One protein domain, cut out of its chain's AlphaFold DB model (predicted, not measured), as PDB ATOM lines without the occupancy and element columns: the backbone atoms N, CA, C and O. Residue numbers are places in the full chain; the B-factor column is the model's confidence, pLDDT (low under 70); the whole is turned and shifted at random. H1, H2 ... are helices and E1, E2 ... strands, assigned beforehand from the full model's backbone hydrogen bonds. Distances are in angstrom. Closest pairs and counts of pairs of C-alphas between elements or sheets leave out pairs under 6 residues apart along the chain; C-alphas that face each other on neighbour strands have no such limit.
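Overview. This is residues 12 to 135 and 154 to 168 of the 196 residues of the protein "Pre-mRNA-splicing factor 38" of Trypanosoma rangeli (UniProt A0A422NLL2). The longest helix, H6, runs through the core of a rounded body of helices, with H3, H4, H5, H7 and H9 packed round it and H1 and H2 on H4. A ribbon of two antiparallel strands, E1 and E2, covers another side and leads into H9, and residues 49 to 50 pair briefly with E1. The printed part has 139 residues with nine named helices and two named strands, in the order H1 to H7, E1, H8, E2, H9; the class is mostly helix. It is compact, with a radius of gyration of the C-alphas of 14.1 A and spans of 35 by 32 by 27 A.

Arrangement. Start at H1, residues 16 to 23, which only just touches H4, residues 61 to 72, with 3 pairs of C-alphas within 8 A; the closest are those of Ile 22 and Cys 64, 6.6 A apart. H2, residues 26 to 29, touches H4 too, closest at the C-alphas of Met 28 and Cys 64, 5.5 A. H3, residues 36 to 45, forms a helical hairpin with H4, at a shallow tilt of 18 degrees, opposite ways; the C-alphas of Thr 39 and His 65 are closest, 6.3 A. Then look at the hub, H6, residues 89 to 102, which touches five helices. Its closest C-alphas to H3 are those of Leu 91 and Leu 43, 5.6 A; to H4, Ala 94 and Val 66, 6.3 A; to H5, residues 76 to 83, Arg 92 and Leu 83, 4.6 A; to H7, residues 105 to 116, Leu 96 and Ala 111, 6.0 A; to H9, residues 161 to 168, Val 93 and Val 161, 7.4 A. The helix packing is part aligned, part crossed. In E1, residues 121 to 126, and E2, residues 155 to 160, find N 124 and O 157 at 2.9 A and N 157 and O 124 at 2.7 A. H8, residues 128 to 131, touches no helix. Every O i to N i+4 pair is within hydrogen-bond range in H1, H3, H4, H5, H6, H7 and H9; H2 and H8 are too short for one.

Along the chain. Find C-alpha 16 at (-24.608, -43.088, -34.247), where H1 begins. H3 is 14.6 A long, H4 16.6 A, H6 20.3 A, H7 16.5 A, E1 15.9 A and E2 16.5 A. H9 ends at C-alpha 168, at (-8.917, -34.793, -26.284).

Size, cuts and confidence. The C-alphas of Pro 55 and Ser 77 are farthest apart, 37.4 A. Residues 136 to 153 are not printed, and C-alphas 135 and 154 are 19.0 A apart across this cut. The link from H3 to H4 is long. Confidence is under 70 at residues 128 to 135.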
ATOM      1  N   ALA A  12     -21.203 -47.929 -28.373       90.06
ATOM      2  CA  ALA A  12     -22.206 -46.884 -28.184       90.06
ATOM      3  C   ALA A  12     -21.634 -45.577 -27.611       90.06
ATOM      4  O   ALA A  12     -22.376 -44.603 -27.534       90.06
ATOM      5  N   ALA A  13     -20.346 -45.544 -27.250       88.12
ATOM      6  CA  ALA A  13     -19.646 -44.308 -26.907       88.12
ATOM      7  C   ALA A  13     -19.443 -43.383 -28.123       88.12
ATOM      8  O   ALA A  13     -19.254 -42.182 -27.955       88.12
ATOM      9  N   LEU A  14     -19.487 -43.926 -29.346       88.81
ATOM     10  CA  LEU A  14     -19.431 -43.145 -30.582       88.81
ATOM     11  C   LEU A  14     -20.829 -42.677 -30.998       88.81
ATOM     12  O   LEU A  14     -21.804 -43.428 -30.885       88.81
ATOM     13  N   ASP A  15     -20.895 -41.473 -31.573       88.62
ATOM     14  CA  ASP A  15     -22.109 -40.944 -32.197       88.62
ATOM     15  C   ASP A  15     -22.675 -41.932 -33.244       88.62
ATOM     16  O   ASP A  15     -21.896 -42.521 -34.010       88.62
ATOM     17  N   PRO A  16     -24.006 -42.138 -33.316       88.56
ATOM     18  CA  PRO A  16     -24.608 -43.088 -34.247       88.56
ATOM     19  C   PRO A  16     -24.223 -42.875 -35.718       88.56
ATOM     20  O   PRO A  16     -24.001 -43.865 -36.422       88.56
ATOM     21  N   LEU A  17     -24.102 -41.625 -36.183       89.44
ATOM     22  CA  LEU A  17     -23.736 -41.310 -37.568       89.44
ATOM     23  C   LEU A  17     -22.273 -41.656 -37.827       89.44
ATOM     24  O   LEU A  17     -21.952 -42.314 -38.817       89.44
ATOM     25  N   THR A  18     -21.389 -41.252 -36.915       89.88
ATOM     26  CA  THR A  18     -19.957 -41.566 -36.981       89.88
ATOM     27  C   THR A  18     -19.724 -43.071 -36.959       89.88
ATOM     28  O   THR A  18     -19.000 -43.601 -37.802       89.88
ATOM     29  N   ARG A  19     -20.407 -43.789 -36.062       91.69
ATOM     30  CA  ARG A  19     -20.355 -45.251 -35.989       91.69
ATOM     31  C   ARG A  19     -20.796 -45.891 -37.301       91.69
ATOM     32  O   ARG A  19     -20.099 -46.766 -37.802       91.69
ATOM     33  N   HIS A  20     -21.922 -45.461 -37.871       92.44
ATOM     34  CA  HIS A  20     -22.405 -46.005 -39.140       92.44
ATOM     35  C   HIS A  20     -21.389 -45.793 -40.276       92.44
ATOM     36  O   HIS A  20     -21.063 -46.743 -40.987       92.44
ATOM     37  N   ARG A  21     -20.814 -44.586 -40.388       92.56
ATOM     38  CA  ARG A  21     -19.779 -44.264 -41.389       92.56
ATOM     39  C   ARG A  21     -18.525 -45.119 -41.230       92.56
ATOM     40  O   ARG A  21     -18.007 -45.624 -42.220       92.56
ATOM     41  N   ILE A  22     -18.053 -45.304 -39.997       93.12
ATOM     42  CA  ILE A  22     -16.877 -46.131 -39.711       93.12
ATOM     43  C   ILE A  22     -17.139 -47.582 -40.120       93.12
ATOM     44  O   ILE A  22     -16.337 -48.160 -40.851       93.12
ATOM     45  N   LEU A  23     -18.273 -48.157 -39.712       92.00
ATOM     46  CA  LEU A  23     -18.589 -49.563 -39.978       92.00
ATOM     47  C   LEU A  23     -18.772 -49.879 -41.469       92.00
ATOM     48  O   LEU A  23     -18.389 -50.963 -41.895       92.00
ATOM     49  N   GLN A  24     -19.316 -48.945 -42.251       91.69
ATOM     50  CA  GLN A  24     -19.527 -49.109 -43.697       91.69
ATOM     51  C   GLN A  24     -18.295 -48.756 -44.547       91.69
ATOM     52  O   GLN A  24     -18.321 -48.863 -45.770       91.69
ATOM     53  N   SER A  25     -17.207 -48.297 -43.928       92.50
ATOM     54  CA  SER A  25     -16.043 -47.829 -44.673       92.50
ATOM     55  C   SER A  25     -15.158 -48.952 -45.199       92.50
ATOM     56  O   SER A  25     -14.970 -49.989 -44.562       92.50
ATOM     57  N   HIS A  26     -14.496 -48.687 -46.327       88.94
ATOM     58  CA  HIS A  26     -13.481 -49.593 -46.859       88.94
ATOM     59  C   HIS A  26     -12.314 -49.790 -45.875       88.94
ATOM     60  O   HIS A  26     -11.830 -50.907 -45.722       88.94
ATOM     61  N   ALA A  27     -11.890 -48.750 -45.149       88.19
ATOM     62  CA  ALA A  27     -10.816 -48.855 -44.155       88.19
ATOM     63  C   ALA A  27     -11.147 -49.865 -43.036       88.19
ATOM     64  O   ALA A  27     -10.273 -50.610 -42.583       88.19
ATOM     65  N   MET A  28     -12.422 -49.954 -42.643       92.06
ATOM     66  CA  MET A  28     -12.871 -50.903 -41.628       92.06
ATOM     67  C   MET A  28     -12.765 -52.359 -42.088       92.06
ATOM     68  O   MET A  28     -12.453 -53.214 -41.261       92.06
ATOM     69  N   THR A  29     -12.919 -52.664 -43.382       89.62
ATOM     70  CA  THR A  29     -12.850 -54.048 -43.909       89.62
ATOM     71  C   THR A  29     -11.560 -54.778 -43.513       89.62
ATOM     72  O   THR A  29     -11.589 -55.958 -43.173       89.62
ATOM     73  N   SER A  30     -10.441 -54.050 -43.438       86.94
ATOM     74  CA  SER A  30      -9.130 -54.572 -43.027       86.94
ATOM     75  C   SER A  30      -9.011 -54.840 -41.519       86.94
ATOM     76  O   SER A  30      -8.027 -55.428 -41.071       86.94
ATOM     77  N   CYS A  31      -9.978 -54.389 -40.718       88.38
ATOM     78  CA  CYS A  31      -9.964 -54.440 -39.255       88.38
ATOM     79  C   CYS A  31     -11.075 -55.321 -38.657       88.38
ATOM     80  O   CYS A  31     -10.908 -55.790 -37.531       88.38
ATOM     81  N   VAL A  32     -12.166 -55.592 -39.392       87.56
ATOM     82  CA  VAL A  32     -13.375 -56.285 -38.881       87.56
ATOM     83  C   VAL A  32     -13.086 -57.634 -38.220       87.56
ATOM     84  O   VAL A  32     -13.747 -57.989 -37.250       87.56
ATOM     85  N   HIS A  33     -12.106 -58.392 -38.706       90.81
ATOM     86  CA  HIS A  33     -11.839 -59.753 -38.223       90.81
ATOM     87  C   HIS A  33     -10.551 -59.868 -37.401       90.81
ATOM     88  O   HIS A  33     -10.147 -60.969 -37.036       90.81
ATOM     89  N   LYS A  34      -9.893 -58.748 -37.078       93.31
ATOM     90  CA  LYS A  34      -8.635 -58.785 -36.323       93.31
ATOM     91  C   LYS A  34      -8.892 -59.092 -34.842       93.31
ATOM     92  O   LYS A  34      -9.760 -58.442 -34.247       93.31
ATOM     93  N   PRO A  35      -8.174 -60.049 -34.224       95.88
ATOM     94  CA  PRO A  35      -8.195 -60.232 -32.774       95.88
ATOM     95  C   PRO A  35      -7.506 -59.058 -32.061       95.88
ATOM     96  O   PRO A  35      -6.897 -58.193 -32.697       95.88
ATOM     97  N   LEU A  36      -7.584 -59.036 -30.727       95.56
ATOM     98  CA  LEU A  36      -6.998 -57.976 -29.898       95.56
ATOM     99  C   LEU A  36      -5.504 -57.777 -30.184       95.56
ATOM    100  O   LEU A  36      -5.089 -56.664 -30.495       95.56
ATOM    101  N   LEU A  37      -4.727 -58.863 -30.154       95.38
ATOM    102  CA  LEU A  37      -3.282 -58.829 -30.386       95.38
ATOM    103  C   LEU A  37      -2.939 -58.231 -31.759       95.38
ATOM    104  O   LEU A  37      -2.213 -57.247 -31.831       95.38
ATOM    105  N   ALA A  38      -3.558 -58.733 -32.831       95.62
ATOM    106  CA  ALA A  38      -3.339 -58.216 -34.186       95.62
ATOM    107  C   ALA A  38      -3.781 -56.748 -34.350       95.62
ATOM    108  O   ALA A  38      -3.263 -56.020 -35.196       95.62
ATOM    109  N   THR A  39      -4.762 -56.297 -33.562       95.88
ATOM    110  CA  THR A  39      -5.183 -54.888 -33.547       95.88
ATOM    111  C   THR A  39      -4.123 -54.009 -32.879       95.88
ATOM    112  O   THR A  39      -3.807 -52.944 -33.402       95.88
ATOM    113  N   ILE A  40      -3.537 -54.469 -31.770       95.94
ATOM    114  CA  ILE A  40      -2.428 -53.793 -31.077       95.94
ATOM    115  C   ILE A  40      -1.182 -53.738 -31.971       95.94
ATOM    116  O   ILE A  40      -0.587 -52.673 -32.121       95.94
ATOM    117  N   GLU A  41      -0.827 -54.842 -32.629       95.38
ATOM    118  CA  GLU A  41       0.275 -54.887 -33.598       95.38
ATOM    119  C   GLU A  41       0.056 -53.897 -34.745       95.38
ATOM    120  O   GLU A  41       0.956 -53.138 -35.103       95.38
ATOM    121  N   ALA A  42      -1.167 -53.826 -35.280       94.50
ATOM    122  CA  ALA A  42      -1.488 -52.851 -36.314       94.50
ATOM    123  C   ALA A  42      -1.317 -51.405 -35.810       94.50
ATOM    124  O   ALA A  42      -0.709 -50.597 -36.512       94.50
ATOM    125  N   LEU A  43      -1.760 -51.091 -34.586       95.12
ATOM    126  CA  LEU A  43      -1.578 -49.769 -33.966       95.12
ATOM    127  C   LEU A  43      -0.102 -49.384 -33.801       95.12
ATOM    128  O   LEU A  43       0.247 -48.219 -33.986       95.12
ATOM    129  N   ILE A  44       0.766 -50.351 -33.501       95.62
ATOM    130  CA  ILE A  44       2.218 -50.142 -33.408       95.62
ATOM    131  C   ILE A  44       2.809 -49.717 -34.762       95.62
ATOM    132  O   ILE A  44       3.700 -48.868 -34.807       95.62
ATOM    133  N   THR A  45       2.296 -50.270 -35.866       94.62
ATOM    134  CA  THR A  45       2.779 -49.974 -37.228       94.62
ATOM    135  C   THR A  45       2.221 -48.681 -37.835       94.62
ATOM    136  O   THR A  45       2.674 -48.256 -38.904       94.62
ATOM    137  N   LEU A  46       1.245 -48.035 -37.185       93.50
ATOM    138  CA  LEU A  46       0.620 -46.824 -37.712       93.50
ATOM    139  C   LEU A  46       1.604 -45.655 -37.816       93.50
ATOM    140  O   LEU A  46       2.512 -45.478 -37.008       93.50
ATOM    141  N   ARG A  47       1.386 -44.820 -38.837       91.38
ATOM    142  CA  ARG A  47       2.230 -43.652 -39.141       91.38
ATOM    143  C   ARG A  47       1.577 -42.324 -38.791       91.38
ATOM    144  O   ARG A  47       2.289 -41.328 -38.660       91.38
ATOM    145  N   CYS A  48       0.259 -42.290 -38.659       93.06
ATOM    146  CA  CYS A  48      -0.508 -41.091 -38.358       93.06
ATOM    147  C   CYS A  48      -1.718 -41.411 -37.477       93.06
ATOM    148  O   CYS A  48      -2.213 -42.539 -37.452       93.06
ATOM    149  N   VAL A  49      -2.178 -40.388 -36.767       93.56
ATOM    150  CA  VAL A  49      -3.463 -40.352 -36.066       93.56
ATOM    151  C   VAL A  49      -4.453 -39.629 -36.971       93.56
ATOM    152  O   VAL A  49      -4.117 -38.602 -37.552       93.56
ATOM    153  N   GLY A  50      -5.662 -40.152 -37.110       90.56
ATOM    154  CA  GLY A  50      -6.697 -39.544 -37.938       90.56
ATOM    155  C   GLY A  50      -8.072 -40.023 -37.503       90.56
ATOM    156  O   GLY A  50      -8.222 -41.167 -37.066       90.56
ATOM    157  N   GLY A  51      -9.053 -39.132 -37.585       90.56
ATOM    158  CA  GLY A  51     -10.448 -39.431 -37.289       90.56
ATOM    159  C   GLY A  51     -11.242 -39.617 -38.573       90.56
ATOM    160  O   GLY A  51     -11.001 -40.556 -39.332       90.56
ATOM    161  N   LEU A  52     -12.195 -38.721 -38.810       90.25
ATOM    162  CA  LEU A  52     -12.901 -38.620 -40.079       90.25
ATOM    163  C   LEU A  52     -12.347 -37.442 -40.885       90.25
ATOM    164  O   LEU A  52     -12.376 -36.312 -40.408       90.25
ATOM    165  N   SER A  53     -11.908 -37.701 -42.114       87.06
ATOM    166  CA  SER A  53     -11.259 -36.714 -42.982       87.06
ATOM    167  C   SER A  53     -12.003 -36.525 -44.306       87.06
ATOM    168  O   SER A  53     -12.695 -37.418 -44.804       87.06
ATOM    169  N   GLY A  54     -11.831 -35.358 -44.923       82.06
ATOM    170  CA  GLY A  54     -12.444 -35.019 -46.211       82.06
ATOM    171  C   GLY A  54     -13.921 -34.594 -46.122       82.06
ATOM    172  O   GLY A  54     -14.582 -34.828 -45.109       82.06
ATOM    173  N   PRO A  55     -14.488 -34.041 -47.211       79.56
ATOM    174  CA  PRO A  55     -15.887 -33.595 -47.255       79.56
ATOM    175  C   PRO A  55     -16.883 -34.743 -47.024       79.56
ATOM    176  O   PRO A  55     -17.933 -34.573 -46.410       79.56
ATOM    177  N   LEU A  56     -16.520 -35.958 -47.441       83.31
ATOM    178  CA  LEU A  56     -17.325 -37.165 -47.227       83.31
ATOM    179  C   LEU A  56     -17.161 -37.763 -45.815       83.31
ATOM    180  O   LEU A  56     -17.801 -38.768 -45.505       83.31
ATOM    181  N   ARG A  57     -16.323 -37.162 -44.954       86.19
ATOM    182  CA  ARG A  57     -15.924 -37.680 -43.633       86.19
ATOM    183  C   ARG A  57     -15.523 -39.158 -43.699       86.19
ATOM    184  O   ARG A  57     -16.110 -40.014 -43.032       86.19
ATOM    185  N   ARG A  58     -14.553 -39.460 -44.561       89.31
ATOM    186  CA  ARG A  58     -13.984 -40.800 -44.707       89.31
ATOM    187  C   ARG A  58     -13.203 -41.147 -43.434       89.31
ATOM    188  O   ARG A  58     -12.380 -40.344 -43.008       89.31
ATOM    189  N   PRO A  59     -13.462 -42.300 -42.804       93.19
ATOM    190  CA  PRO A  59     -12.742 -42.703 -41.608       93.19
ATOM    191  C   PRO A  59     -11.340 -43.191 -41.949       93.19
ATOM    192  O   PRO A  59     -11.140 -43.987 -42.869       93.19
ATOM    193  N   GLU A  60     -10.383 -42.745 -41.152       92.75
ATOM    194  CA  GLU A  60      -8.987 -43.132 -41.275       92.75
ATOM    195  C   GLU A  60      -8.689 -44.484 -40.601       92.75
ATOM    196  O   GLU A  60      -9.417 -44.928 -39.702       92.75
ATOM    197  N   PRO A  61      -7.587 -45.163 -40.975       93.56
ATOM    198  CA  PRO A  61      -7.218 -46.446 -40.380       93.56
ATOM    199  C   PRO A  61      -7.088 -46.398 -38.851       93.56
ATOM    200  O   PRO A  61      -7.513 -47.331 -38.169       93.56
ATOM    201  N   PHE A  62      -6.564 -45.298 -38.295       95.06
ATOM    202  CA  PHE A  62      -6.413 -45.123 -36.847       95.06
ATOM    203  C   PHE A  62      -7.754 -45.251 -36.109       95.06
ATOM    204  O   PHE A  62      -7.880 -46.078 -35.202       95.06
ATOM    205  N   ILE A  63      -8.784 -44.505 -36.529       93.88
ATOM    206  CA  ILE A  63     -10.101 -44.568 -35.881       93.88
ATOM    207  C   ILE A  63     -10.786 -45.922 -36.093       93.88
ATOM    208  O   ILE A  63     -11.524 -46.384 -35.219       93.88
ATOM    209  N   CYS A  64     -10.502 -46.611 -37.201       94.69
ATOM    210  CA  CYS A  64     -10.985 -47.971 -37.426       94.69
ATOM    211  C   CYS A  64     -10.383 -48.955 -36.410       94.69
ATOM    212  O   CYS A  64     -11.114 -49.767 -35.843       94.69
ATOM    213  N   HIS A  65      -9.085 -48.847 -36.110       95.50
ATOM    214  CA  HIS A  65      -8.439 -49.656 -35.072       95.50
ATOM    215  C   HIS A  65      -8.965 -49.342 -33.667       95.50
ATOM    216  O   HIS A  65      -9.248 -50.268 -32.909       95.50
ATOM    217  N   VAL A  66      -9.180 -48.065 -33.332       95.56
ATOM    218  CA  VAL A  66      -9.811 -47.672 -32.057       95.56
ATOM    219  C   VAL A  66     -11.227 -48.242 -31.955       95.56
ATOM    220  O   VAL A  66     -11.580 -48.859 -30.954       95.56
ATOM    221  N   THR A  67     -12.028 -48.126 -33.015       95.06
ATOM    222  CA  THR A  67     -13.386 -48.693 -33.056       95.06
ATOM    223  C   THR A  67     -13.359 -50.214 -32.925       95.06
ATOM    224  O   THR A  67     -14.214 -50.790 -32.252       95.06
ATOM    225  N   ARG A  68     -12.354 -50.880 -33.505       95.81
ATOM    226  CA  ARG A  68     -12.157 -52.321 -33.337       95.81
ATOM    227  C   ARG A  68     -11.833 -52.691 -31.888       95.81
ATOM    228  O   ARG A  68     -12.397 -53.659 -31.385       95.81
ATOM    229  N   LEU A  69     -11.000 -51.912 -31.196       95.56
ATOM    230  CA  LEU A  69     -10.772 -52.097 -29.759       95.56
ATOM    231  C   LEU A  69     -12.073 -51.941 -28.962       95.56
ATOM    232  O   LEU A  69     -12.345 -52.765 -28.096       95.56
ATOM    233  N   LEU A  70     -12.919 -50.960 -29.290       94.38
ATOM    234  CA  LEU A  70     -14.227 -50.800 -28.638       94.38
ATOM    235  C   LEU A  70     -15.163 -51.987 -28.898       94.38
ATOM    236  O   LEU A  70     -15.889 -52.392 -27.999       94.38
ATOM    237  N   GLN A  71     -15.150 -52.574 -30.098       94.06
ATOM    238  CA  GLN A  71     -15.927 -53.787 -30.382       94.06
ATOM    239  C   GLN A  71     -15.459 -54.976 -29.541       94.06
ATOM    240  O   GLN A  71     -16.286 -55.717 -29.019       94.06
ATOM    241  N   ILE A  72     -14.142 -55.150 -29.410       94.69
ATOM    242  CA  ILE A  72     -13.546 -56.234 -28.620       94.69
ATOM    243  C   ILE A  72     -13.789 -56.017 -27.121       94.69
ATOM    244  O   ILE A  72     -13.976 -56.987 -26.397       94.69
ATOM    245  N   THR A  73     -13.809 -54.759 -26.666       94.62
ATOM    246  CA  THR A  73     -13.882 -54.379 -25.246       94.62
ATOM    247  C   THR A  73     -12.771 -55.064 -24.430       94.62
ATOM    248  O   THR A  73     -13.055 -55.945 -23.620       94.62
ATOM    249  N   PRO A  74     -11.485 -54.716 -24.661       95.06
ATOM    250  CA  PRO A  74     -10.370 -55.317 -23.932       95.06
ATOM    251  C   PRO A  74     -10.479 -55.062 -22.426       95.06
ATOM    252  O   PRO A  74     -11.180 -54.152 -21.983       95.06
ATOM    253  N   ASP A  75      -9.748 -55.841 -21.632       95.38
ATOM    254  CA  ASP A  75      -9.683 -55.616 -20.190       95.38
ATOM    255  C   ASP A  75      -9.041 -54.244 -19.871       95.38
ATOM    256  O   ASP A  75      -8.078 -53.849 -20.544       95.38
ATOM    257  N   PRO A  76      -9.520 -53.507 -18.847       94.88
ATOM    258  CA  PRO A  76      -8.931 -52.230 -18.445       94.88
ATOM    259  C   PRO A  76      -7.424 -52.291 -18.176       94.88
ATOM    260  O   PRO A  76      -6.716 -51.327 -18.467       94.88
ATOM    261  N   SER A  77      -6.914 -53.415 -17.659       95.44
ATOM    262  CA  SER A  77      -5.478 -53.603 -17.421       95.44
ATOM    263  C   SER A  77      -4.666 -53.591 -18.715       95.44
ATOM    264  O   SER A  77      -3.579 -53.017 -18.745       95.44
ATOM    265  N   VAL A  78      -5.210 -54.136 -19.809       96.00
ATOM    266  CA  VAL A  78      -4.556 -54.136 -21.124       96.00
ATOM    267  C   VAL A  78      -4.468 -52.716 -21.669       96.00
ATOM    268  O   VAL A  78      -3.416 -52.306 -22.151       96.00
ATOM    269  N   VAL A  79      -5.540 -51.930 -21.552       96.69
ATOM    270  CA  VAL A  79      -5.540 -50.535 -22.023       96.69
ATOM    271  C   VAL A  79      -4.607 -49.664 -21.180       96.69
ATOM    272  O   VAL A  79      -3.906 -48.815 -21.729       96.69
ATOM    273  N   LEU A  80      -4.516 -49.905 -19.869       95.88
ATOM    274  CA  LEU A  80      -3.512 -49.254 -19.021       95.88
ATOM    275  C   LEU A  80      -2.087 -49.666 -19.400       95.88
ATOM    276  O   LEU A  80      -1.203 -48.812 -19.433       95.88
ATOM    277  N   ALA A  81      -1.851 -50.935 -19.733       95.94
ATOM    278  CA  ALA A  81      -0.550 -51.381 -20.220       95.94
ATOM    279  C   ALA A  81      -0.185 -50.706 -21.552       95.94
ATOM    280  O   ALA A  81       0.968 -50.318 -21.729       95.94
ATOM    281  N   MET A  82      -1.159 -50.511 -22.453       96.38
ATOM    282  CA  MET A  82      -0.992 -49.751 -23.700       96.38
ATOM    283  C   MET A  82      -0.671 -48.271 -23.441       96.38
ATOM    284  O   MET A  82       0.176 -47.706 -24.131       96.38
ATOM    285  N   LEU A  83      -1.319 -47.648 -22.449       96.38
ATOM    286  CA  LEU A  83      -1.081 -46.255 -22.054       96.38
ATOM    287  C   LEU A  83       0.365 -46.044 -21.583       96.38
ATOM    288  O   LEU A  83       1.023 -45.103 -22.020       96.38
ATOM    289  N   HIS A  84       0.880 -46.955 -20.758       95.56
ATOM    290  CA  HIS A  84       2.238 -46.890 -20.211       95.56
ATOM    291  C   HIS A  84       3.326 -47.365 -21.188       95.56
ATOM    292  O   HIS A  84       4.487 -47.471 -20.808       95.56
ATOM    293  N   GLN A  85       3.004 -47.652 -22.457       92.88
ATOM    294  CA  GLN A  85       4.037 -47.987 -23.437       92.88
ATOM    295  C   GLN A  85       4.851 -46.749 -23.816       92.88
ATOM    296  O   GLN A  85       4.328 -45.792 -24.396       92.88
ATOM    297  N   ASP A  86       6.149 -46.778 -23.524       88.62
ATOM    298  CA  ASP A  86       7.073 -45.683 -23.840       88.62
ATOM    299  C   ASP A  86       7.643 -45.778 -25.256       88.62
ATOM    300  O   ASP A  86       8.021 -44.769 -25.837       88.62
ATOM    301  N   VAL A  87       7.657 -46.960 -25.875       91.88
ATOM    302  CA  VAL A  87       8.260 -47.148 -27.208       91.88
ATOM    303  C   VAL A  87       7.314 -46.687 -28.322       91.88
ATOM    304  O   VAL A  87       7.711 -45.979 -29.250       91.88
ATOM    305  N   HIS A  88       6.034 -47.044 -28.225       94.44
ATOM    306  CA  HIS A  88       5.074 -46.888 -29.317       94.44
ATOM    307  C   HIS A  88       4.096 -45.738 -29.065       94.44
ATOM    308  O   HIS A  88       3.016 -45.922 -28.505       94.44
ATOM    309  N   LYS A  89       4.447 -44.537 -29.541       94.06
ATOM    310  CA  LYS A  89       3.631 -43.320 -29.362       94.06
ATOM    311  C   LYS A  89       2.185 -43.451 -29.856       94.06
ATOM    312  O   LYS A  89       1.271 -43.054 -29.149       94.06
ATOM    313  N   TYR A  90       1.949 -44.059 -31.021       95.62
ATOM    314  CA  TYR A  90       0.590 -44.220 -31.566       95.62
ATOM    315  C   TYR A  90      -0.262 -45.216 -30.772       95.62
ATOM    316  O   TYR A  90      -1.482 -45.069 -30.716       95.62
ATOM    317  N   LEU A  91       0.376 -46.189 -30.116       96.25
ATOM    318  CA  LEU A  91      -0.305 -47.119 -29.224       96.25
ATOM    319  C   LEU A  91      -0.773 -46.408 -27.948       96.25
ATOM    320  O   LEU A  91      -1.924 -46.578 -27.547       96.25
ATOM    321  N   ARG A  92       0.080 -45.544 -27.375       95.81
ATOM    322  CA  ARG A  92      -0.297 -44.662 -26.262       95.81
ATOM    323  C   ARG A  92      -1.455 -43.749 -26.648       95.81
ATOM    324  O   ARG A  92      -2.443 -43.684 -25.925       95.81
ATOM    325  N   VAL A  93      -1.377 -43.106 -27.815       95.94
ATOM    326  CA  VAL A  93      -2.474 -42.275 -28.331       95.94
ATOM    327  C   VAL A  93      -3.774 -43.074 -28.441       95.94
ATOM    328  O   VAL A  93      -4.810 -42.625 -27.964       95.94
ATOM    329  N   ALA A  94      -3.742 -44.280 -29.011       96.38
ATOM    330  CA  ALA A  94      -4.930 -45.127 -29.094       96.38
ATOM    331  C   ALA A  94      -5.516 -45.452 -27.708       96.38
ATOM    332  O   ALA A  94      -6.737 -45.434 -27.546       96.38
ATOM    333  N   ALA A  95      -4.668 -45.689 -26.700       96.44
ATOM    334  CA  ALA A  95      -5.114 -45.884 -25.323       96.44
ATOM    335  C   ALA A  95      -5.806 -44.633 -24.757       96.44
ATOM    336  O   ALA A  95      -6.878 -44.765 -24.167       96.44
ATOM    337  N   LEU A  96      -5.268 -43.429 -25.000       95.44
ATOM    338  CA  LEU A  96      -5.909 -42.166 -24.604       95.44
ATOM    339  C   LEU A  96      -7.323 -42.048 -25.192       95.44
ATOM    340  O   LEU A  96      -8.264 -41.744 -24.461       95.44
ATOM    341  N   PHE A  97      -7.502 -42.364 -26.480       94.62
ATOM    342  CA  PHE A  97      -8.818 -42.359 -27.134       94.62
ATOM    343  C   PHE A  97      -9.789 -43.371 -26.516       94.62
ATOM    344  O   PHE A  97     -10.945 -43.038 -26.259       94.62
ATOM    345  N   VAL A  98      -9.343 -44.602 -26.252       94.88
ATOM    346  CA  VAL A  98     -10.200 -45.625 -25.630       94.88
ATOM    347  C   VAL A  98     -10.609 -45.200 -24.218       94.88
ATOM    348  O   VAL A  98     -11.791 -45.256 -23.881       94.88
ATOM    349  N   ILE A  99      -9.665 -44.712 -23.407       94.62
ATOM    350  CA  ILE A  99      -9.946 -44.233 -22.047       94.62
ATOM    351  C   ILE A  99     -10.900 -43.038 -22.083       94.62
ATOM    352  O   ILE A  99     -11.831 -42.978 -21.286       94.62
ATOM    353  N   ARG A 100     -10.735 -42.124 -23.040       91.50
ATOM    354  CA  ARG A 100     -11.632 -40.980 -23.207       91.50
ATOM    355  C   ARG A 100     -13.082 -41.380 -23.508       91.50
ATOM    356  O   ARG A 100     -13.997 -40.651 -23.122       91.50
ATOM    357  N   LEU A 101     -13.286 -42.494 -24.215       90.38
ATOM    358  CA  LEU A 101     -14.603 -42.954 -24.662       90.38
ATOM    359  C   LEU A 101     -15.315 -43.858 -23.645       90.38
ATOM    360  O   LEU A 101     -16.527 -43.740 -23.489       90.38
ATOM    361  N   ILE A 102     -14.592 -44.765 -22.974       92.44
ATOM    362  CA  ILE A 102     -15.194 -45.787 -22.088       92.44
ATOM    363  C   ILE A 102     -14.563 -45.879 -20.688       92.44
ATOM    364  O   ILE A 102     -14.998 -46.687 -19.859       92.44
ATOM    365  N   GLY A 103     -13.522 -45.088 -20.417       90.62
ATOM    366  CA  GLY A 103     -12.786 -45.101 -19.156       90.62
ATOM    367  C   GLY A 103     -13.600 -44.586 -17.968       90.62
ATOM    368  O   GLY A 103     -14.555 -43.825 -18.112       90.62
ATOM    369  N   ASN A 104     -13.206 -45.021 -16.772       91.44
ATOM    370  CA  ASN A 104     -13.685 -44.442 -15.517       91.44
ATOM    371  C   ASN A 104     -12.851 -43.204 -15.133       91.44
ATOM    372  O   ASN A 104     -11.781 -42.970 -15.698       91.44
ATOM    373  N   ASP A 105     -13.302 -42.448 -14.133       90.12
ATOM    374  CA  ASP A 105     -12.658 -41.186 -13.742       90.12
ATOM    375  C   ASP A 105     -11.216 -41.382 -13.248       90.12
ATOM    376  O   ASP A 105     -10.358 -40.526 -13.452       90.12
ATOM    377  N   ALA A 106     -10.912 -42.527 -12.626       91.81
ATOM    378  CA  ALA A 106      -9.555 -42.846 -12.186       91.81
ATOM    379  C   ALA A 106      -8.608 -43.084 -13.373       91.81
ATOM    380  O   ALA A 106      -7.511 -42.532 -13.407       91.81
ATOM    381  N   MET A 107      -9.050 -43.852 -14.371       93.06
ATOM    382  CA  MET A 107      -8.306 -44.096 -15.609       93.06
ATOM    383  C   MET A 107      -8.151 -42.816 -16.421       93.06
ATOM    384  O   MET A 107      -7.108 -42.604 -17.023       93.06
ATOM    385  N   MET A 108      -9.171 -41.960 -16.427       92.50
ATOM    386  CA  MET A 108      -9.139 -40.671 -17.105       92.50
ATOM    387  C   MET A 108      -8.087 -39.739 -16.505       92.50
ATOM    388  O   MET A 108      -7.298 -39.162 -17.246       92.50
ATOM    389  N   ARG A 109      -8.021 -39.641 -15.170       92.56
ATOM    390  CA  ARG A 109      -6.967 -38.877 -14.483       92.56
ATOM    391  C   ARG A 109      -5.575 -39.409 -14.801       92.56
ATOM    392  O   ARG A 109      -4.681 -38.622 -15.091       92.56
ATOM    393  N   GLU A 110      -5.411 -40.728 -14.804       94.50
ATOM    394  CA  GLU A 110      -4.130 -41.348 -15.141       94.50
ATOM    395  C   GLU A 110      -3.742 -41.114 -16.609       94.50
ATOM    396  O   GLU A 110      -2.600 -40.777 -16.906       94.50
ATOM    397  N   ALA A 111      -4.702 -41.212 -17.530       94.81
ATOM    398  CA  ALA A 111      -4.505 -40.903 -18.942       94.81
ATOM    399  C   ALA A 111      -4.077 -39.450 -19.168       94.81
ATOM    400  O   ALA A 111      -3.143 -39.214 -19.929       94.81
ATOM    401  N   MET A 112      -4.715 -38.492 -18.488       93.31
ATOM    402  CA  MET A 112      -4.321 -37.082 -18.555       93.31
ATOM    403  C   MET A 112      -2.897 -36.876 -18.029       93.31
ATOM    404  O   MET A 112      -2.088 -36.249 -18.707       93.31
ATOM    405  N   ARG A 113      -2.557 -37.474 -16.878       94.06
ATOM    406  CA  ARG A 113      -1.211 -37.404 -16.289       94.06
ATOM    407  C   ARG A 113      -0.141 -37.917 -17.259       94.06
ATOM    408  O   ARG A 113       0.797 -37.197 -17.582       94.06
ATOM    409  N   VAL A 114      -0.314 -39.138 -17.767       95.19
ATOM    410  CA  VAL A 114       0.647 -39.785 -18.680       95.19
ATOM    411  C   VAL A 114       0.711 -39.085 -20.044       95.19
ATOM    412  O   VAL A 114       1.765 -39.074 -20.682       95.19
ATOM    413  N   GLY A 115      -0.404 -38.522 -20.514       93.69
ATOM    414  CA  GLY A 115      -0.474 -37.789 -21.777       93.69
ATOM    415  C   GLY A 115       0.234 -36.435 -21.727       93.69
ATOM    416  O   GLY A 115       0.976 -36.117 -22.651       93.69
ATOM    417  N   TRP A 116       0.077 -35.672 -20.641       93.88
ATOM    418  CA  TRP A 116       0.768 -34.387 -20.453       93.88
ATOM    419  C   TRP A 116       2.269 -34.526 -20.179       93.88
ATOM    420  O   TRP A 116       3.030 -33.605 -20.455       93.88
ATOM    421  N   GLU A 117       2.715 -35.673 -19.669       94.50
ATOM    422  CA  GLU A 117       4.144 -35.970 -19.508       94.50
ATOM    423  C   GLU A 117       4.834 -36.354 -20.840       94.50
ATOM    424  O   GLU A 117       6.065 -36.403 -20.903       94.50
ATOM    425  N   ASP A 118       4.079 -36.616 -21.918       93.75
ATOM    426  CA  ASP A 118       4.613 -37.052 -23.216       93.75
ATOM    427  C   ASP A 118       4.656 -35.913 -24.252       93.75
ATOM    428  O   ASP A 118       3.654 -35.531 -24.849       93.75
ATOM    429  N   TYR A 119       5.862 -35.419 -24.547       94.62
ATOM    430  CA  TYR A 119       6.100 -34.321 -25.498       94.62
ATOM    431  C   TYR A 119       6.482 -34.793 -26.911       94.62
ATOM    432  O   TYR A 119       7.032 -34.037 -27.722       94.62
ATOM    433  N   ARG A 120       6.274 -36.073 -27.240       94.56
ATOM    434  CA  ARG A 120       6.695 -36.607 -28.541       94.56
ATOM    435  C   ARG A 120       5.820 -36.076 -29.669       94.56
ATOM    436  O   ARG A 120       4.597 -36.108 -29.616       94.56
ATOM    437  N   LYS A 121       6.466 -35.697 -30.769       95.00
ATOM    438  CA  LYS A 121       5.787 -35.288 -32.004       95.00
ATOM    439  C   LYS A 121       5.138 -36.487 -32.698       95.00
ATOM    440  O   LYS A 121       5.811 -37.473 -33.037       95.00
ATOM    441  N   ILE A 122       3.844 -36.388 -32.964       94.56
ATOM    442  CA  ILE A 122       3.040 -37.339 -33.733       94.56
ATOM    443  C   ILE A 122       2.574 -36.699 -35.036       94.56
ATOM    444  O   ILE A 122       2.434 -35.482 -35.140       94.56
ATOM    445  N   ARG A 123       2.350 -37.535 -36.053       93.94
ATOM    446  CA  ARG A 123       1.734 -37.083 -37.302       93.94
ATOM    447  C   ARG A 123       0.229 -37.213 -37.194       93.94
ATOM    448  O   ARG A 123      -0.250 -38.277 -36.800       93.94
ATOM    449  N   VAL A 124      -0.490 -36.183 -37.605       92.12
ATOM    450  CA  VAL A 124      -1.953 -36.177 -37.620       92.12
ATOM    451  C   VAL A 124      -2.446 -35.902 -39.019       92.12
ATOM    452  O   VAL A 124      -1.846 -35.120 -39.741       92.12
ATOM    453  N   TYR A 125      -3.490 -36.603 -39.428       90.56
ATOM    454  CA  TYR A 125      -4.088 -36.466 -40.741       90.56
ATOM    455  C   TYR A 125      -5.495 -35.894 -40.603       90.56
ATOM    456  O   TYR A 125      -6.305 -36.417 -39.835       90.56
ATOM    457  N   GLY A 126      -5.770 -34.816 -41.332       86.12
ATOM    458  CA  GLY A 126      -7.055 -34.122 -41.312       86.12
ATOM    459  C   GLY A 126      -6.945 -32.731 -41.921       86.12
ATOM    460  O   GLY A 126      -5.964 -32.420 -42.602       86.12
ATOM    461  N   TYR A 127      -7.942 -31.888 -41.669       78.62
ATOM    462  CA  TYR A 127      -7.856 -30.471 -41.998       78.62
ATOM    463  C   TYR A 127      -7.152 -29.702 -40.886       78.62
ATOM    464  O   TYR A 127      -7.332 -29.992 -39.708       78.62
ATOM    465  N   MET A 128      -6.376 -28.686 -41.264       67.00
ATOM    466  CA  MET A 128      -5.717 -27.794 -40.306       67.00
ATOM    467  C   MET A 128      -6.731 -27.120 -39.361       67.00
ATOM    468  O   MET A 128      -6.438 -26.910 -38.188       67.00
ATOM    469  N   GLU A 129      -7.942 -26.855 -39.858       69.81
ATOM    470  CA  GLU A 129      -9.075 -26.295 -39.106       69.81
ATOM    471  C   GLU A 129      -9.606 -27.271 -38.037       69.81
ATOM    472  O   GLU A 129      -9.937 -26.862 -36.925       69.81
ATOM    473  N   ASP A 130      -9.578 -28.581 -38.311       67.00
ATOM    474  CA  ASP A 130      -9.988 -29.615 -37.353       67.00
ATOM    475  C   ASP A 130      -8.983 -29.787 -36.210       67.00
ATOM    476  O   ASP A 130      -9.321 -30.336 -35.157       67.00
ATOM    477  N   TRP A 131      -7.733 -29.350 -36.398       66.25
ATOM    478  CA  TRP A 131      -6.715 -29.477 -35.360       66.25
ATOM    479  C   TRP A 131      -6.968 -28.475 -34.236       66.25
ATOM    480  O   TRP A 131      -6.817 -28.860 -33.084       66.25
ATOM    481  N   GLY A 132      -7.434 -27.259 -34.548       57.09
ATOM    482  CA  GLY A 132      -7.723 -26.194 -33.576       57.09
ATOM    483  C   GLY A 132      -9.004 -26.373 -32.748       57.09
ATOM    484  O   GLY A 132      -9.225 -25.599 -31.820       57.09
ATOM    485  N   GLY A 133      -9.812 -27.399 -33.041       52.50
ATOM    486  CA  GLY A 133     -11.135 -27.605 -32.450       52.50
ATOM    487  C   GLY A 133     -12.194 -26.760 -33.159       52.50
ATOM    488  O   GLY A 133     -12.086 -25.541 -33.228       52.50
ATOM    489  N   THR A 134     -13.228 -27.410 -33.691       45.56
ATOM    490  CA  THR A 134     -14.363 -26.727 -34.329       45.56
ATOM    491  C   THR A 134     -15.615 -26.954 -33.483       45.56
ATOM    492  O   THR A 134     -15.886 -28.069 -33.023       45.56
ATOM    493  N   THR A 135     -16.377 -25.891 -33.225       42.94
ATOM    494  CA  THR A 135     -17.662 -25.977 -32.523       42.94
ATOM    495  C   THR A 135     -18.701 -26.656 -33.415       42.94
ATOM    496  O   THR A 135     -18.740 -26.472 -34.632       42.94
ATOM    497  N   PRO A 154      -6.992 -32.883 -47.501       79.12
ATOM    498  CA  PRO A 154      -6.520 -33.231 -46.164       79.12
ATOM    499  C   PRO A 154      -5.005 -33.450 -46.190       79.12
ATOM    500  O   PRO A 154      -4.471 -34.099 -47.096       79.12
ATOM    501  N   SER A 155      -4.309 -32.884 -45.207       86.56
ATOM    502  CA  SER A 155      -2.851 -32.860 -45.157       86.56
ATOM    503  C   SER A 155      -2.331 -33.462 -43.855       86.56
ATOM    504  O   SER A 155      -3.082 -33.765 -42.923       86.56
ATOM    505  N   TYR A 156      -1.021 -33.705 -43.818       89.12
ATOM    506  CA  TYR A 156      -0.349 -34.174 -42.615       89.12
ATOM    507  C   TYR A 156       0.121 -32.991 -41.773       89.12
ATOM    508  O   TYR A 156       0.839 -32.117 -42.254       89.12
ATOM    509  N   GLY A 157      -0.237 -33.029 -40.499       88.75
ATOM    510  CA  GLY A 157       0.227 -32.144 -39.447       88.75
ATOM    511  C   GLY A 157       1.187 -32.814 -38.503       88.75
ATOM    512  O   GLY A 157       1.269 -34.043 -38.430       88.75
ATOM    513  N   ILE A 158       1.879 -31.984 -37.737       92.25
ATOM    514  CA  ILE A 158       2.662 -32.410 -36.588       92.25
ATOM    515  C   ILE A 158       2.037 -31.753 -35.364       92.25
ATOM    516  O   ILE A 158       1.870 -30.540 -35.350       92.25
ATOM    517  N   MET A 159       1.719 -32.553 -34.353       91.12
ATOM    518  CA  MET A 159       1.340 -32.074 -33.021       91.12
ATOM    519  C   MET A 159       2.061 -32.905 -31.967       91.12
ATOM    520  O   MET A 159       2.557 -33.997 -32.269       91.12
ATOM    521  N   CYS A 160       2.155 -32.390 -30.751       93.62
ATOM    522  CA  CYS A 160       2.728 -33.133 -29.634       93.62
ATOM    523  C   CYS A 160       1.639 -33.930 -28.890       93.62
ATOM    524  O   CYS A 160       0.444 -33.666 -29.046       93.62
ATOM    525  N   VAL A 161       2.033 -34.972 -28.151       93.19
ATOM    526  CA  VAL A 161       1.076 -35.842 -27.442       93.19
ATOM    527  C   VAL A 161       0.399 -35.112 -26.277       93.19
ATOM    528  O   VAL A 161      -0.791 -35.328 -26.060       93.19
ATOM    529  N   ASP A 162       1.090 -34.210 -25.593       93.25
ATOM    530  CA  ASP A 162       0.547 -33.300 -24.581       93.25
ATOM    531  C   ASP A 162      -0.538 -32.375 -25.159       93.25
ATOM    532  O   ASP A 162      -1.654 -32.349 -24.641       93.25
ATOM    533  N   GLU A 163      -0.262 -31.705 -26.284       91.69
ATOM    534  CA  GLU A 163      -1.230 -30.860 -27.007       91.69
ATOM    535  C   GLU A 163      -2.452 -31.676 -27.451       91.69
ATOM    536  O   GLU A 163      -3.602 -31.252 -27.328       91.69
ATOM    537  N   MET A 164      -2.213 -32.887 -27.948       90.81
ATOM    538  CA  MET A 164      -3.266 -33.813 -28.343       90.81
ATOM    539  C   MET A 164      -4.105 -34.275 -27.138       90.81
ATOM    540  O   MET A 164      -5.321 -34.415 -27.252       90.81
ATOM    541  N   THR A 165      -3.469 -34.510 -25.990       92.12
ATOM    542  CA  THR A 165      -4.139 -34.891 -24.740       92.12
ATOM    543  C   THR A 165      -5.020 -33.747 -24.253       92.12
ATOM    544  O   THR A 165      -6.195 -33.967 -23.967       92.12
ATOM    545  N   ASP A 166      -4.505 -32.519 -24.247       88.94
ATOM    546  CA  ASP A 166      -5.280 -31.329 -23.898       88.94
ATOM    547  C   ASP A 166      -6.536 -31.209 -24.775       88.94
ATOM    548  O   ASP A 166      -7.655 -31.141 -24.272       88.94
ATOM    549  N   ARG A 167      -6.385 -31.354 -26.096       86.12
ATOM    550  CA  ARG A 167      -7.511 -31.307 -27.044       86.12
ATOM    551  C   ARG A 167      -8.490 -32.464 -26.939       86.12
ATOM    552  O   ARG A 167      -9.637 -32.304 -27.340       86.12
ATOM    553  N   LEU A 168      -8.062 -33.619 -26.443       87.94
ATOM    554  CA  LEU A 168      -8.917 -34.793 -26.284       87.94
ATOM    555  C   LEU A 168      -9.733 -34.741 -24.981       87.94
ATOM    556  O   LEU A 168     -10.879 -35.200 -24.957       87.94
TER     557      LEU A 168